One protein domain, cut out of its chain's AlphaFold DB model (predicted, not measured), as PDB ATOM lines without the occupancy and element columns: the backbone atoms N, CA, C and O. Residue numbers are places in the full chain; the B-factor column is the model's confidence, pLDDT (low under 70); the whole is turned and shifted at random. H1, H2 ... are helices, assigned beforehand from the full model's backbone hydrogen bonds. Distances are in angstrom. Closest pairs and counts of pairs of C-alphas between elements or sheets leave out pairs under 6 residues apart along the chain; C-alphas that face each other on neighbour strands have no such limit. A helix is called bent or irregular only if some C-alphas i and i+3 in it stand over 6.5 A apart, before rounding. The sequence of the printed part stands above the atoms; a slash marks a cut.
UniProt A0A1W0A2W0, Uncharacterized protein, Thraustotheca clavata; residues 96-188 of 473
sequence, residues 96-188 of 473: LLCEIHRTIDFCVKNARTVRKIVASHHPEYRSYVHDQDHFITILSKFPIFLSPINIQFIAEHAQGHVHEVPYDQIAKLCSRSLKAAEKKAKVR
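AT A GLANCE: This is residues 96 to 188 of the 473 residues of an uncharacterized protein of Thraustotheca clavata (UniProt A0A1W0A2W0). Two helices lie side by side and run opposite ways, the long H5 and the shorter H1, and the short H4 crosses this pair on one side. H3 packs on H4, and H2 turns off across the end of the pair where H1 ends and H5 begins, while the other end of H5 runs on past the start of H1. The printed part has 93 residues, with five named helices in the order H1, H2, H3, H4, H5 and no named strand, and its class is all helix. It is compact, with a radius of gyration of the C-alphas of 12.5 A, and elongated in outline, spanning 44 by 25 by 20 A.

IN THESE COORDINATES: H1, residues 96 to 109, begins with C-alpha 96 at (11.339, 15.395, 7.536) and is 19.8 A from first to last C-alpha. H2, residues 111 to 119, is 12.2 A long. H3, residues 132 to 139, is 10.5 A long and begins with C-alpha 132 at (25.270, 2.216, 9.956). H4, residues 148 to 156, is 12.1 A long. H5, residues 167 to 187, is the longest at 31.8 A and ends with C-alpha 187 at (1.171, 8.027, -0.087). H5 is irregular, but only just: C-alphas 168 and 171 are 6.9 A apart.

HOW THE PARTS SIT: H1 touches H5 at a shallow tilt of 20 degrees, opposite ways; their closest C-alphas, of Ile 104 and Ala 171, are 5.1 A apart. H1 and H4 only just touch, with 3 pairs of C-alphas within 8 A and with residues 96 to 100 of H1 alone; the closest are those of Leu 96 and Asn 150, 6.7 A. H4 touches residues 174 to 177 of H5 alone, about perpendicular at 77 degrees, with the C-alphas of Ile 154 and Ser 177 closest at 5.3 A. H3 touches H4 at a steep tilt of 51 degrees, opposite ways, the C-alphas of Ile 136 and Ile 151 being closest at 6.2 A. H2 touches residues 167 to 168 of H5 alone, the closest C-alphas being those of Arg 115 and Tyr 167, 6.3 A. H3 is apart from H1 and from H5, and H2 is apart from H4. In H1, H2, H3 and H4 every O i to N i+4 pair is within hydrogen-bond range; in H5 it is 15 of 17.

THE WHOLE: The C-alphas farthest apart, of Glu 124 and Arg 188, are 43.6 A apart, and the printed part has no cut. The link from H2 to H3, residues 120 to 131, is long; within it residues 128 to 129 pair, antiparallel, with residues 165 to 166. The mean pLDDT of the printed part is 82.9, and it is under 70 at residues 123 to 126, 159 to 163 and 187 to 188.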
ATOM      1  N   LEU A  96      10.350  16.397   7.947       85.31
ATOM      2  CA  LEU A  96      11.339  15.395   7.536       85.31
ATOM      3  C   LEU A  96      11.979  15.705   6.168       85.31
ATOM      4  O   LEU A  96      13.186  15.541   6.012       85.31
ATOM      5  N   LEU A  97      11.206  16.163   5.175       87.50
ATOM      6  CA  LEU A  97      11.758  16.577   3.878       87.50
ATOM      7  C   LEU A  97      12.643  17.817   4.035       87.50
ATOM      8  O   LEU A  97      13.738  17.848   3.478       87.50
ATOM      9  N   CYS A  98      12.214  18.804   4.827       85.75
ATOM     10  CA  CYS A  98      12.996  20.009   5.111       85.75
ATOM     11  C   CYS A  98      14.338  19.685   5.794       85.75
ATOM     12  O   CYS A  98      15.373  20.214   5.393       85.75
ATOM     13  N   GLU A  99      14.347  18.795   6.788       87.06
ATOM     14  CA  GLU A  99      15.566  18.341   7.474       87.06
ATOM     15  C   GLU A  99      16.501  17.545   6.548       87.06
ATOM     16  O   GLU A  99      17.707  17.807   6.514       87.06
ATOM     17  N   ILE A 100      15.971  16.632   5.724       89.44
ATOM     18  CA  ILE A 100      16.788  15.893   4.748       89.44
ATOM     19  C   ILE A 100      17.373  16.846   3.691       89.44
ATOM     20  O   ILE A 100      18.556  16.737   3.367       89.44
ATOM     21  N   HIS A 101      16.601  17.821   3.195       89.62
ATOM     22  CA  HIS A 101      17.115  18.858   2.292       89.62
ATOM     23  C   HIS A 101      18.242  19.672   2.941       89.62
ATOM     24  O   HIS A 101      19.302  19.804   2.334       89.62
ATOM     25  N   ARG A 102      18.070  20.140   4.188       90.06
ATOM     26  CA  ARG A 102      19.127  20.833   4.954       90.06
ATOM     27  C   ARG A 102      20.388  19.970   5.106       90.06
ATOM     28  O   ARG A 102      21.493  20.494   4.993       90.06
ATOM     29  N   THR A 103      20.232  18.657   5.290       89.88
ATOM     30  CA  THR A 103      21.348  17.696   5.366       89.88
ATOM     31  C   THR A 103      22.099  17.579   4.040       89.88
ATOM     32  O   THR A 103      23.325  17.668   4.020       89.88
ATOM     33  N   ILE A 104      21.385  17.433   2.917       91.06
ATOM     34  CA  ILE A 104      21.992  17.380   1.575       91.06
ATOM     35  C   ILE A 104      22.739  18.686   1.282       91.06
ATOM     36  O   ILE A 104      23.910  18.652   0.901       91.06
ATOM     37  N   ASP A 105      22.089  19.827   1.514       91.12
ATOM     38  CA  ASP A 105      22.663  21.158   1.314       91.12
ATOM     39  C   ASP A 105      23.923  21.374   2.154       91.12
ATOM     40  O   ASP A 105      24.925  21.872   1.638       91.12
ATOM     41  N   PHE A 106      23.904  20.971   3.430       90.69
ATOM     42  CA  PHE A 106      25.075  21.039   4.297       90.69
ATOM     43  C   PHE A 106      26.226  20.190   3.745       90.69
ATOM     44  O   PHE A 106      27.347  20.692   3.640       90.69
ATOM     45  N   CYS A 107      25.958  18.947   3.335       89.69
ATOM     46  CA  CYS A 107      26.973  18.049   2.789       89.69
ATOM     47  C   CYS A 107      27.602  18.569   1.488       89.69
ATOM     48  O   CYS A 107      28.816  18.457   1.310       89.69
ATOM     49  N   VAL A 108      26.800  19.162   0.599       89.69
ATOM     50  CA  VAL A 108      27.278  19.740  -0.668       89.69
ATOM     51  C   VAL A 108      28.078  21.024  -0.424       89.69
ATOM     52  O   VAL A 108      29.173  21.174  -0.963       89.69
ATOM     53  N   LYS A 109      27.570  21.941   0.409       90.12
ATOM     54  CA  LYS A 109      28.201  23.251   0.663       90.12
ATOM     55  C   LYS A 109      29.453  23.144   1.543       90.12
ATOM     56  O   LYS A 109      30.420  23.864   1.318       90.12
ATOM     57  N   ASN A 110      29.468  22.226   2.513       90.19
ATOM     58  CA  ASN A 110      30.501  22.128   3.552       90.19
ATOM     59  C   ASN A 110      31.328  20.832   3.480       90.19
ATOM     60  O   ASN A 110      31.753  20.304   4.510       90.19
ATOM     61  N   ALA A 111      31.621  20.327   2.277       87.25
ATOM     62  CA  ALA A 111      32.362  19.074   2.070       87.25
ATOM     63  C   ALA A 111      33.711  18.987   2.829       87.25
ATOM     64  O   ALA A 111      34.109  17.908   3.271       87.25
ATOM     65  N   ARG A 112      34.407  20.119   3.046       87.00
ATOM     66  CA  ARG A 112      35.624  20.182   3.889       87.00
ATOM     67  C   ARG A 112      35.331  19.875   5.364       87.00
ATOM     68  O   ARG A 112      36.126  19.196   6.010       87.00
ATOM     69  N   THR A 113      34.210  20.365   5.885       87.44
ATOM     70  CA  THR A 113      33.763  20.155   7.268       87.44
ATOM     71  C   THR A 113      33.275  18.723   7.459       87.44
ATOM     72  O   THR A 113      33.707  18.069   8.400       87.44
ATOM     73  N   VAL A 114      32.491  18.186   6.514       87.25
ATOM     74  CA  VAL A 114      32.088  16.766   6.519       87.25
ATOM     75  C   VAL A 114      33.314  15.849   6.548       87.25
ATOM     76  O   VAL A 114      33.397  14.980   7.410       87.25
ATOM     77  N   ARG A 115      34.320  16.089   5.689       86.00
ATOM     78  CA  ARG A 115      35.569  15.306   5.693       86.00
ATOM     79  C   ARG A 115      36.295  15.367   7.045       86.00
ATOM     80  O   ARG A 115      36.788  14.341   7.499       86.00
ATOM     81  N   LYS A 116      36.343  16.535   7.705       87.50
ATOM     82  CA  LYS A 116      36.914  16.665   9.061       87.50
ATOM     83  C   LYS A 116      36.140  15.838  10.096       87.50
ATOM     84  O   LYS A 116      36.773  15.188  10.917       87.50
ATOM     85  N   ILE A 117      34.806  15.837  10.042       87.56
ATOM     86  CA  ILE A 117      33.956  15.087  10.980       87.56
ATOM     87  C   ILE A 117      34.147  13.574  10.800       87.56
ATOM     88  O   ILE A 117      34.374  12.880  11.788       87.56
ATOM     89  N   VAL A 118      34.169  13.074   9.558       86.88
ATOM     90  CA  VAL A 118      34.461  11.658   9.250       86.88
ATOM     91  C   VAL A 118      35.864  11.267   9.736       86.88
ATOM     92  O   VAL A 118      36.012  10.316  10.499       86.88
ATOM     93  N   ALA A 119      36.892  12.047   9.386       83.94
ATOM     94  CA  ALA A 119      38.275  11.766   9.786       83.94
ATOM     95  C   ALA A 119      38.527  11.896  11.304       83.94
ATOM     96  O   ALA A 119      39.471  11.303  11.815       83.94
ATOM     97  N   SER A 120      37.687  12.643  12.033       84.12
ATOM     98  CA  SER A 120      37.713  12.689  13.504       84.12
ATOM     99  C   SER A 120      37.035  11.489  14.173       84.12
ATOM    100  O   SER A 120      37.145  11.334  15.385       84.12
ATOM    101  N   HIS A 121      36.317  10.656  13.407       78.00
ATOM    102  CA  HIS A 121      35.602   9.499  13.937       78.00
ATOM    103  C   HIS A 121      36.396   8.193  13.832       78.00
ATOM    104  O   HIS A 121      36.332   7.382  14.753       78.00
ATOM    105  N   HIS A 122      37.159   8.002  12.750       73.38
ATOM    106  CA  HIS A 122      38.131   6.912  12.618       73.38
ATOM    107  C   HIS A 122      39.457   7.450  12.047       73.38
ATOM    108  O   HIS A 122      39.490   7.883  10.891       73.38
ATOM    109  N   PRO A 123      40.569   7.408  12.813       64.88
ATOM    110  CA  PRO A 123      41.866   7.930  12.367       64.88
ATOM    111  C   PRO A 123      42.543   7.054  11.299       64.88
ATOM    112  O   PRO A 123      43.418   7.539  10.574       64.88
ATOM    113  N   GLU A 124      42.130   5.787  11.206       67.50
ATOM    114  CA  GLU A 124      42.565   4.786  10.224       67.50
ATOM    115  C   GLU A 124      41.793   4.958   8.905       67.50
ATOM    116  O   GLU A 124      42.375   5.258   7.860       67.50
ATOM    117  N   TYR A 125      40.461   4.892   8.964       61.66
ATOM    118  CA  TYR A 125      39.551   4.952   7.812       61.66
ATOM    119  C   TYR A 125      39.236   6.390   7.359       61.66
ATOM    120  O   TYR A 125      38.086   6.763   7.140       61.66
ATOM    121  N   ARG A 126      40.279   7.214   7.172       65.69
ATOM    122  CA  ARG A 126      40.227   8.685   6.954       65.69
ATOM    123  C   ARG A 126      39.329   9.200   5.816       65.69
ATOM    124  O   ARG A 126      39.136  10.411   5.701       65.69
ATOM    125  N   SER A 127      38.824   8.313   4.963       72.94
ATOM    126  CA  SER A 127      38.007   8.635   3.789       72.94
ATOM    127  C   SER A 127      36.631   7.960   3.770       72.94
ATOM    128  O   SER A 127      35.822   8.338   2.922       72.94
ATOM    129  N   TYR A 128      36.353   6.992   4.649       80.62
ATOM    130  CA  TYR A 128      35.250   6.038   4.482       80.62
ATOM    131  C   TYR A 128      34.368   5.903   5.729       80.62
ATOM    132  O   TYR A 128      34.820   6.043   6.863       80.62
ATOM    133  N   VAL A 129      33.096   5.596   5.491       81.94
ATOM    134  CA  VAL A 129      32.125   5.151   6.493       81.94
ATOM    135  C   VAL A 129      31.821   3.685   6.209       81.94
ATOM    136  O   VAL A 129      31.531   3.354   5.060       81.94
ATOM    137  N   HIS A 130      31.914   2.833   7.230       73.62
ATOM    138  CA  HIS A 130      31.842   1.371   7.080       73.62
ATOM    139  C   HIS A 130      30.579   0.734   7.684       73.62
ATOM    140  O   HIS A 130      30.152  -0.327   7.237       73.62
ATOM    141  N   ASP A 131      29.942   1.407   8.646       82.12
ATOM    142  CA  ASP A 131      28.799   0.883   9.398       82.12
ATOM    143  C   ASP A 131      27.662   1.895   9.514       82.12
ATOM    144  O   ASP A 131      27.862   3.114   9.453       82.12
ATOM    145  N   GLN A 132      26.451   1.384   9.740       83.94
ATOM    146  CA  GLN A 132      25.270   2.216   9.956       83.94
ATOM    147  C   GLN A 132      25.394   3.059  11.233       83.94
ATOM    148  O   GLN A 132      25.046   4.237  11.209       83.94
ATOM    149  N   ASP A 133      25.947   2.505  12.311       85.56
ATOM    150  CA  ASP A 133      26.115   3.221  13.582       85.56
ATOM    151  C   ASP A 133      27.206   4.300  13.485       85.56
ATOM    152  O   ASP A 133      27.053   5.409  14.004       85.56
ATOM    153  N   HIS A 134      28.264   4.037  12.711       85.38
ATOM    154  CA  HIS A 134      29.261   5.042  12.338       85.38
ATOM    155  C   HIS A 134      28.611   6.164  11.499       85.38
ATOM    156  O   HIS A 134      28.824   7.343  11.779       85.38
ATOM    157  N   PHE A 135      27.739   5.835  10.537       87.50
ATOM    158  CA  PHE A 135      26.988   6.827   9.754       87.50
ATOM    159  C   PHE A 135      26.027   7.668  10.615       87.50
ATOM    160  O   PHE A 135      26.002   8.893  10.481       87.50
ATOM    161  N   ILE A 136      25.297   7.046  11.549       89.62
ATOM    162  CA  ILE A 136      24.446   7.727  12.542       89.62
ATOM    163  C   ILE A 136      25.278   8.698  13.390       89.62
ATOM    164  O   ILE A 136      24.880   9.849  13.575       89.62
ATOM    165  N   THR A 137      26.456   8.271  13.850       89.38
ATOM    166  CA  THR A 137      27.318   9.078  14.731       89.38
ATOM    167  C   THR A 137      28.106  10.164  13.978       89.38
ATOM    168  O   THR A 137      28.526  11.157  14.570       89.38
ATOM    169  N   ILE A 138      28.263  10.047  12.655       89.06
ATOM    170  CA  ILE A 138      28.699  11.157  11.791       89.06
ATOM    171  C   ILE A 138      27.576  12.188  11.635       89.06
ATOM    172  O   ILE A 138      27.825  13.383  11.790       89.06
ATOM    173  N   LEU A 139      26.344  11.743  11.356       89.25
ATOM    174  CA  LEU A 139      25.188  12.626  11.170       89.25
ATOM    175  C   LEU A 139      24.841  13.412  12.444       89.25
ATOM    176  O   LEU A 139      24.540  14.599  12.350       89.25
ATOM    177  N   SER A 140      24.932  12.795  13.627       89.50
ATOM    178  CA  SER A 140      24.701  13.482  14.909       89.50
ATOM    179  C   SER A 140      25.789  14.503  15.271       89.50
ATOM    180  O   SER A 140      25.533  15.410  16.059       89.50
ATOM    181  N   LYS A 141      26.985  14.398  14.674       89.06
ATOM    182  CA  LYS A 141      28.087  15.365  14.819       89.06
ATOM    183  C   LYS A 141      28.010  16.538  13.831       89.06
ATOM    184  O   LYS A 141      28.865  17.424  13.880       89.06
ATOM    185  N   PHE A 142      27.036  16.574  12.918       89.06
ATOM    186  CA  PHE A 142      26.873  17.715  12.017       89.06
ATOM    187  C   PHE A 142      26.292  18.940  12.756       89.06
ATOM    188  O   PHE A 142      25.391  18.787  13.576       89.06
ATOM    189  N   PRO A 143      26.720  20.177  12.428       84.44
ATOM    190  CA  PRO A 143      26.194  21.420  13.006       84.44
ATOM    191  C   PRO A 143      24.829  21.815  12.403       84.44
ATOM    192  O   PRO A 143      24.582  22.974  12.074       84.44
ATOM    193  N   ILE A 144      23.947  20.834  12.220       84.25
ATOM    194  CA  ILE A 144      22.543  21.002  11.853       84.25
ATOM    195  C   ILE A 144      21.712  20.189  12.841       84.25
ATOM    196  O   ILE A 144      21.940  18.996  13.018       84.25
ATOM    197  N   PHE A 145      20.751  20.835  13.497       79.75
ATOM    198  CA  PHE A 145      19.877  20.173  14.460       79.75
ATOM    199  C   PHE A 145      18.969  19.173  13.729       79.75
ATOM    200  O   PHE A 145      17.994  19.566  13.089       79.75
ATOM    201  N   LEU A 146      19.324  17.889  13.805       87.06
ATOM    202  CA  LEU A 146      18.557  16.765  13.274       87.06
ATOM    203  C   LEU A 146      17.986  15.957  14.437       87.06
ATOM    204  O   LEU A 146      18.714  15.579  15.357       87.06
ATOM    205  N   SER A 147      16.688  15.656  14.390       86.44
ATOM    206  CA  SER A 147      16.075  14.765  15.383       86.44
ATOM    207  C   SER A 147      16.690  13.358  15.297       86.44
ATOM    208  O   SER A 147      16.861  12.866  14.179       86.44
ATOM    209  N   PRO A 148      16.951  12.647  16.415       86.31
ATOM    210  CA  PRO A 148      17.449  11.265  16.388       86.31
ATOM    211  C   PRO A 148      16.600  10.327  15.518       86.31
ATOM    212  O   PRO A 148      17.141   9.502  14.787       86.31
ATOM    213  N   ILE A 149      15.277  10.526  15.509       86.19
ATOM    214  CA  ILE A 149      14.320   9.789  14.664       86.19
ATOM    215  C   ILE A 149      14.609  10.020  13.171       86.19
ATOM    216  O   ILE A 149      14.517   9.103  12.355       86.19
ATOM    217  N   ASN A 150      14.989  11.245  12.806       88.62
ATOM    218  CA  ASN A 150      15.263  11.635  11.426       88.62
ATOM    219  C   ASN A 150      16.683  11.228  10.999       88.62
ATOM    220  O   ASN A 150      16.867  10.814   9.856       88.62
ATOM    221  N   ILE A 151      17.659  11.236  11.917       89.44
ATOM    222  CA  ILE A 151      18.985  10.627  11.710       89.44
ATOM    223  C   ILE A 151      18.830   9.126  11.433       89.44
ATOM    224  O   ILE A 151      19.334   8.636  10.421       89.44
ATOM    225  N   GLN A 152      18.082   8.409  12.278       88.94
ATOM    226  CA  GLN A 152      17.809   6.985  12.097       88.94
ATOM    227  C   GLN A 152      17.090   6.720  10.766       88.94
ATOM    228  O   GLN A 152      17.527   5.864  10.002       88.94
ATOM    229  N   PHE A 153      16.068   7.511  10.416       89.06
ATOM    230  CA  PHE A 153      15.409   7.420   9.108       89.06
ATOM    231  C   PHE A 153      16.399   7.605   7.944       89.06
ATOM    232  O   PHE A 153      16.341   6.861   6.963       89.06
ATOM    233  N   ILE A 154      17.312   8.582   8.018       89.19
ATOM    234  CA  ILE A 154      18.324   8.810   6.975       89.19
ATOM    235  C   ILE A 154      19.271   7.608   6.865       89.19
ATOM    236  O   ILE A 154      19.590   7.210   5.746       89.19
ATOM    237  N   ALA A 155      19.671   7.012   7.990       88.25
ATOM    238  CA  ALA A 155      20.549   5.847   8.040       88.25
ATOM    239  C   ALA A 155      19.883   4.567   7.500       88.25
ATOM    240  O   ALA A 155      20.444   3.909   6.626       88.25
ATOM    241  N   GLU A 156      18.653   4.263   7.925       87.81
ATOM    242  CA  GLU A 156      17.850   3.143   7.410       87.81
ATOM    243  C   GLU A 156      17.677   3.226   5.886       87.81
ATOM    244  O   GLU A 156      17.895   2.256   5.167       87.81
ATOM    245  N   HIS A 157      17.352   4.407   5.353       85.31
ATOM    246  CA  HIS A 157      17.120   4.590   3.914       85.31
ATOM    247  C   HIS A 157      18.417   4.855   3.119       85.31
ATOM    248  O   HIS A 157      18.358   5.140   1.918       85.31
ATOM    249  N   ALA A 158      19.580   4.733   3.771       77.06
ATOM    250  CA  ALA A 158      20.902   4.657   3.155       77.06
ATOM    251  C   ALA A 158      21.453   3.214   3.070       77.06
ATOM    252  O   ALA A 158      22.462   3.001   2.390       77.06
ATOM    253  N   GLN A 159      20.793   2.235   3.710       64.44
ATOM    254  CA  GLN A 159      21.160   0.814   3.676       64.44
ATOM    255  C   GLN A 159      21.292   0.258   2.241       64.44
ATOM    256  O   GLN A 159      20.701   0.761   1.283       64.44
ATOM    257  N   GLY A 160      22.097  -0.801   2.100       61.75
ATOM    258  CA  GLY A 160      22.401  -1.461   0.821       61.75
ATOM    259  C   GLY A 160      23.710  -1.023   0.150       61.75
ATOM    260  O   GLY A 160      24.066  -1.575  -0.884       61.75
ATOM    261  N   HIS A 161      24.437  -0.052   0.717       58.69
ATOM    262  CA  HIS A 161      25.761   0.383   0.233       58.69
ATOM    263  C   HIS A 161      26.754   0.752   1.358       58.69
ATOM    264  O   HIS A 161      27.813   1.299   1.072       58.69
ATOM    265  N   VAL A 162      26.413   0.512   2.629       60.94
ATOM    266  CA  VAL A 162      27.066   1.179   3.778       60.94
ATOM    267  C   VAL A 162      28.480   0.656   4.089       60.94
ATOM    268  O   VAL A 162      29.249   1.378   4.707       60.94
ATOM    269  N   HIS A 163      28.851  -0.534   3.604       65.25
ATOM    270  CA  HIS A 163      30.109  -1.210   3.962       65.25
ATOM    271  C   HIS A 163      31.397  -0.440   3.614       65.25
ATOM    272  O   HIS A 163      32.380  -0.581   4.333       65.25
ATOM    273  N   GLU A 164      31.405   0.371   2.548       70.00
ATOM    274  CA  GLU A 164      32.522   1.269   2.200       70.00
ATOM    275  C   GLU A 164      32.011   2.528   1.470       70.00
ATOM    276  O   GLU A 164      32.062   2.640   0.243       70.00
ATOM    277  N   VAL A 165      31.491   3.508   2.212       76.12
ATOM    278  CA  VAL A 165      30.991   4.770   1.640       76.12
ATOM    279  C   VAL A 165      32.061   5.858   1.750       76.12
ATOM    280  O   VAL A 165      32.306   6.340   2.857       76.12
ATOM    281  N   PRO A 166      32.669   6.331   0.646       82.88
ATOM    282  CA  PRO A 166      33.567   7.474   0.714       82.88
ATOM    283  C   PRO A 166      32.794   8.772   0.998       82.88
ATOM    284  O   PRO A 166      31.659   8.957   0.548       82.88
ATOM    285  N   TYR A 167      33.406   9.697   1.747       82.38
ATOM    286  CA  TYR A 167      32.732  10.895   2.283       82.38
ATOM    287  C   TYR A 167      32.069  11.803   1.220       82.38
ATOM    288  O   TYR A 167      31.126  12.525   1.545       82.38
ATOM    289  N   ASP A 168      32.507  11.774  -0.048       80.81
ATOM    290  CA  ASP A 168      31.881  12.528  -1.152       80.81
ATOM    291  C   ASP A 168      30.475  12.004  -1.511       80.81
ATOM    292  O   ASP A 168      29.657  12.721  -2.090       80.81
ATOM    293  N   GLN A 169      30.180  10.750  -1.159       85.69
ATOM    294  CA  GLN A 169      28.914  10.087  -1.459       85.69
ATOM    295  C   GLN A 169      27.877  10.230  -0.342       85.69
ATOM    296  O   GLN A 169      26.715   9.893  -0.566       85.69
ATOM    297  N   ILE A 170      28.224  10.819   0.808       86.12
ATOM    298  CA  ILE A 170      27.279  11.083   1.909       86.12
ATOM    299  C   ILE A 170      26.076  11.913   1.415       86.12
ATOM    300  O   ILE A 170      24.928  11.543   1.656       86.12
ATOM    301  N   ALA A 171      26.306  12.961   0.613       87.31
ATOM    302  CA  ALA A 171      25.224  13.738  -0.007       87.31
ATOM    303  C   ALA A 171      24.336  12.887  -0.944       87.31
ATOM    304  O   ALA A 171      23.117  13.067  -0.997       87.31
ATOM    305  N   LYS A 172      24.933  11.920  -1.659       88.38
ATOM    306  CA  LYS A 172      24.222  10.986  -2.550       88.38
ATOM    307  C   LYS A 172      23.368  10.001  -1.738       88.38
ATOM    308  O   LYS A 172      22.245   9.719  -2.154       88.38
ATOM    309  N   LEU A 173      23.826   9.545  -0.568       86.56
ATOM    310  CA  LEU A 173      23.017   8.748   0.367       86.56
ATOM    311  C   LEU A 173      21.826   9.536   0.923       86.56
ATOM    312  O   LEU A 173      20.696   9.063   0.826       86.56
ATOM    313  N   CYS A 174      22.028  10.767   1.398       88.38
ATOM    314  CA  CYS A 174      20.921  11.616   1.857       88.38
ATOM    315  C   CYS A 174      19.896  11.897   0.731       88.38
ATOM    316  O   CYS A 174      18.695  11.975   0.977       88.38
ATOM    317  N   SER A 175      20.327  11.940  -0.537       88.56
ATOM    318  CA  SER A 175      19.410  12.034  -1.691       88.56
ATOM    319  C   SER A 175      18.529  10.787  -1.907       88.56
ATOM    320  O   SER A 175      17.488  10.872  -2.564       88.56
ATOM    321  N   ARG A 176      18.908   9.623  -1.355       87.56
ATOM    322  CA  ARG A 176      18.098   8.390  -1.384       87.56
ATOM    323  C   ARG A 176      17.023   8.418  -0.302       87.56
ATOM    324  O   ARG A 176      15.860   8.158  -0.616       87.56
ATOM    325  N   SER A 177      17.377   8.814   0.924       88.69
ATOM    326  CA  SER A 177      16.396   8.986   2.003       88.69
ATOM    327  C   SER A 177      15.370  10.075   1.667       88.69
ATOM    328  O   SER A 177      14.184   9.879   1.931       88.69
ATOM    329  N   LEU A 178      15.768  11.140   0.954       89.62
ATOM    330  CA  LEU A 178      14.841  12.137   0.402       89.62
ATOM    331  C   LEU A 178      13.780  11.499  -0.512       89.62
ATOM    332  O   LEU A 178      12.584  11.667  -0.290       89.62
ATOM    333  N   LYS A 179      14.202  10.691  -1.495       89.12
ATOM    334  CA  LYS A 179      13.288   9.990  -2.417       89.12
ATOM    335  C   LYS A 179      12.366   8.999  -1.695       89.12
ATOM    336  O   LYS A 179      11.250   8.757  -2.155       89.12
ATOM    337  N   ALA A 180      12.798   8.428  -0.570       86.44
ATOM    338  CA  ALA A 180      11.951   7.592   0.277       86.44
ATOM    339  C   ALA A 180      10.932   8.416   1.088       86.44
ATOM    340  O   ALA A 180       9.755   8.048   1.147       86.44
ATOM    341  N   ALA A 181      11.350   9.550   1.658       85.44
ATOM    342  CA  ALA A 181      10.474  10.489   2.352       85.44
ATOM    343  C   ALA A 181       9.417  11.086   1.405       85.44
ATOM    344  O   ALA A 181       8.239  11.121   1.759       85.44
ATOM    345  N   GLU A 182       9.787  11.442   0.170       87.25
ATOM    346  CA  GLU A 182       8.851  11.885  -0.870       87.25
ATOM    347  C   GLU A 182       7.776  10.834  -1.168       87.25
ATOM    348  O   GLU A 182       6.594  11.166  -1.246       87.25
ATOM    349  N   LYS A 183       8.167   9.562  -1.335       85.19
ATOM    350  CA  LYS A 183       7.218   8.460  -1.561       85.19
ATOM    351  C   LYS A 183       6.256   8.320  -0.377       85.19
ATOM    352  O   LYS A 183       5.047   8.263  -0.585       85.19
ATOM    353  N   LYS A 184       6.773   8.339   0.858       79.62
ATOM    354  CA  LYS A 184       5.961   8.278   2.088       79.62
ATOM    355  C   LYS A 184       5.020   9.488   2.231       79.62
ATOM    356  O   LYS A 184       3.880   9.313   2.653       79.62
ATOM    357  N   ALA A 185       5.442  10.686   1.820       75.00
ATOM    358  CA  ALA A 185       4.603  11.887   1.795       75.00
ATOM    359  C   ALA A 185       3.498  11.810   0.722       75.00
ATOM    360  O   ALA A 185       2.341  12.105   1.011       75.00
ATOM    361  N   LYS A 186       3.826  11.344  -0.491       70.44
ATOM    362  CA  LYS A 186       2.871  11.167  -1.600       70.44
ATOM    363  C   LYS A 186       1.782  10.137  -1.262       70.44
ATOM    364  O   LYS A 186       0.616  10.385  -1.549       70.44
ATOM    365  N   VAL A 187       2.131   9.044  -0.573       62.66
ATOM    366  CA  VAL A 187       1.171   8.027  -0.087       62.66
ATOM    367  C   VAL A 187       0.268   8.545   1.045       62.66
ATOM    368  O   VAL A 187      -0.860   8.084   1.184       62.66
ATOM    369  N   ARG A 188       0.708   9.537   1.834       53.91
ATOM    370  CA  ARG A 188      -0.102  10.142   2.910       53.91
ATOM    371  C   ARG A 188      -1.157  11.154   2.436       53.91
ATOM    372  O   ARG A 188      -1.870  11.692   3.278       53.91
TER     373      ARG A 188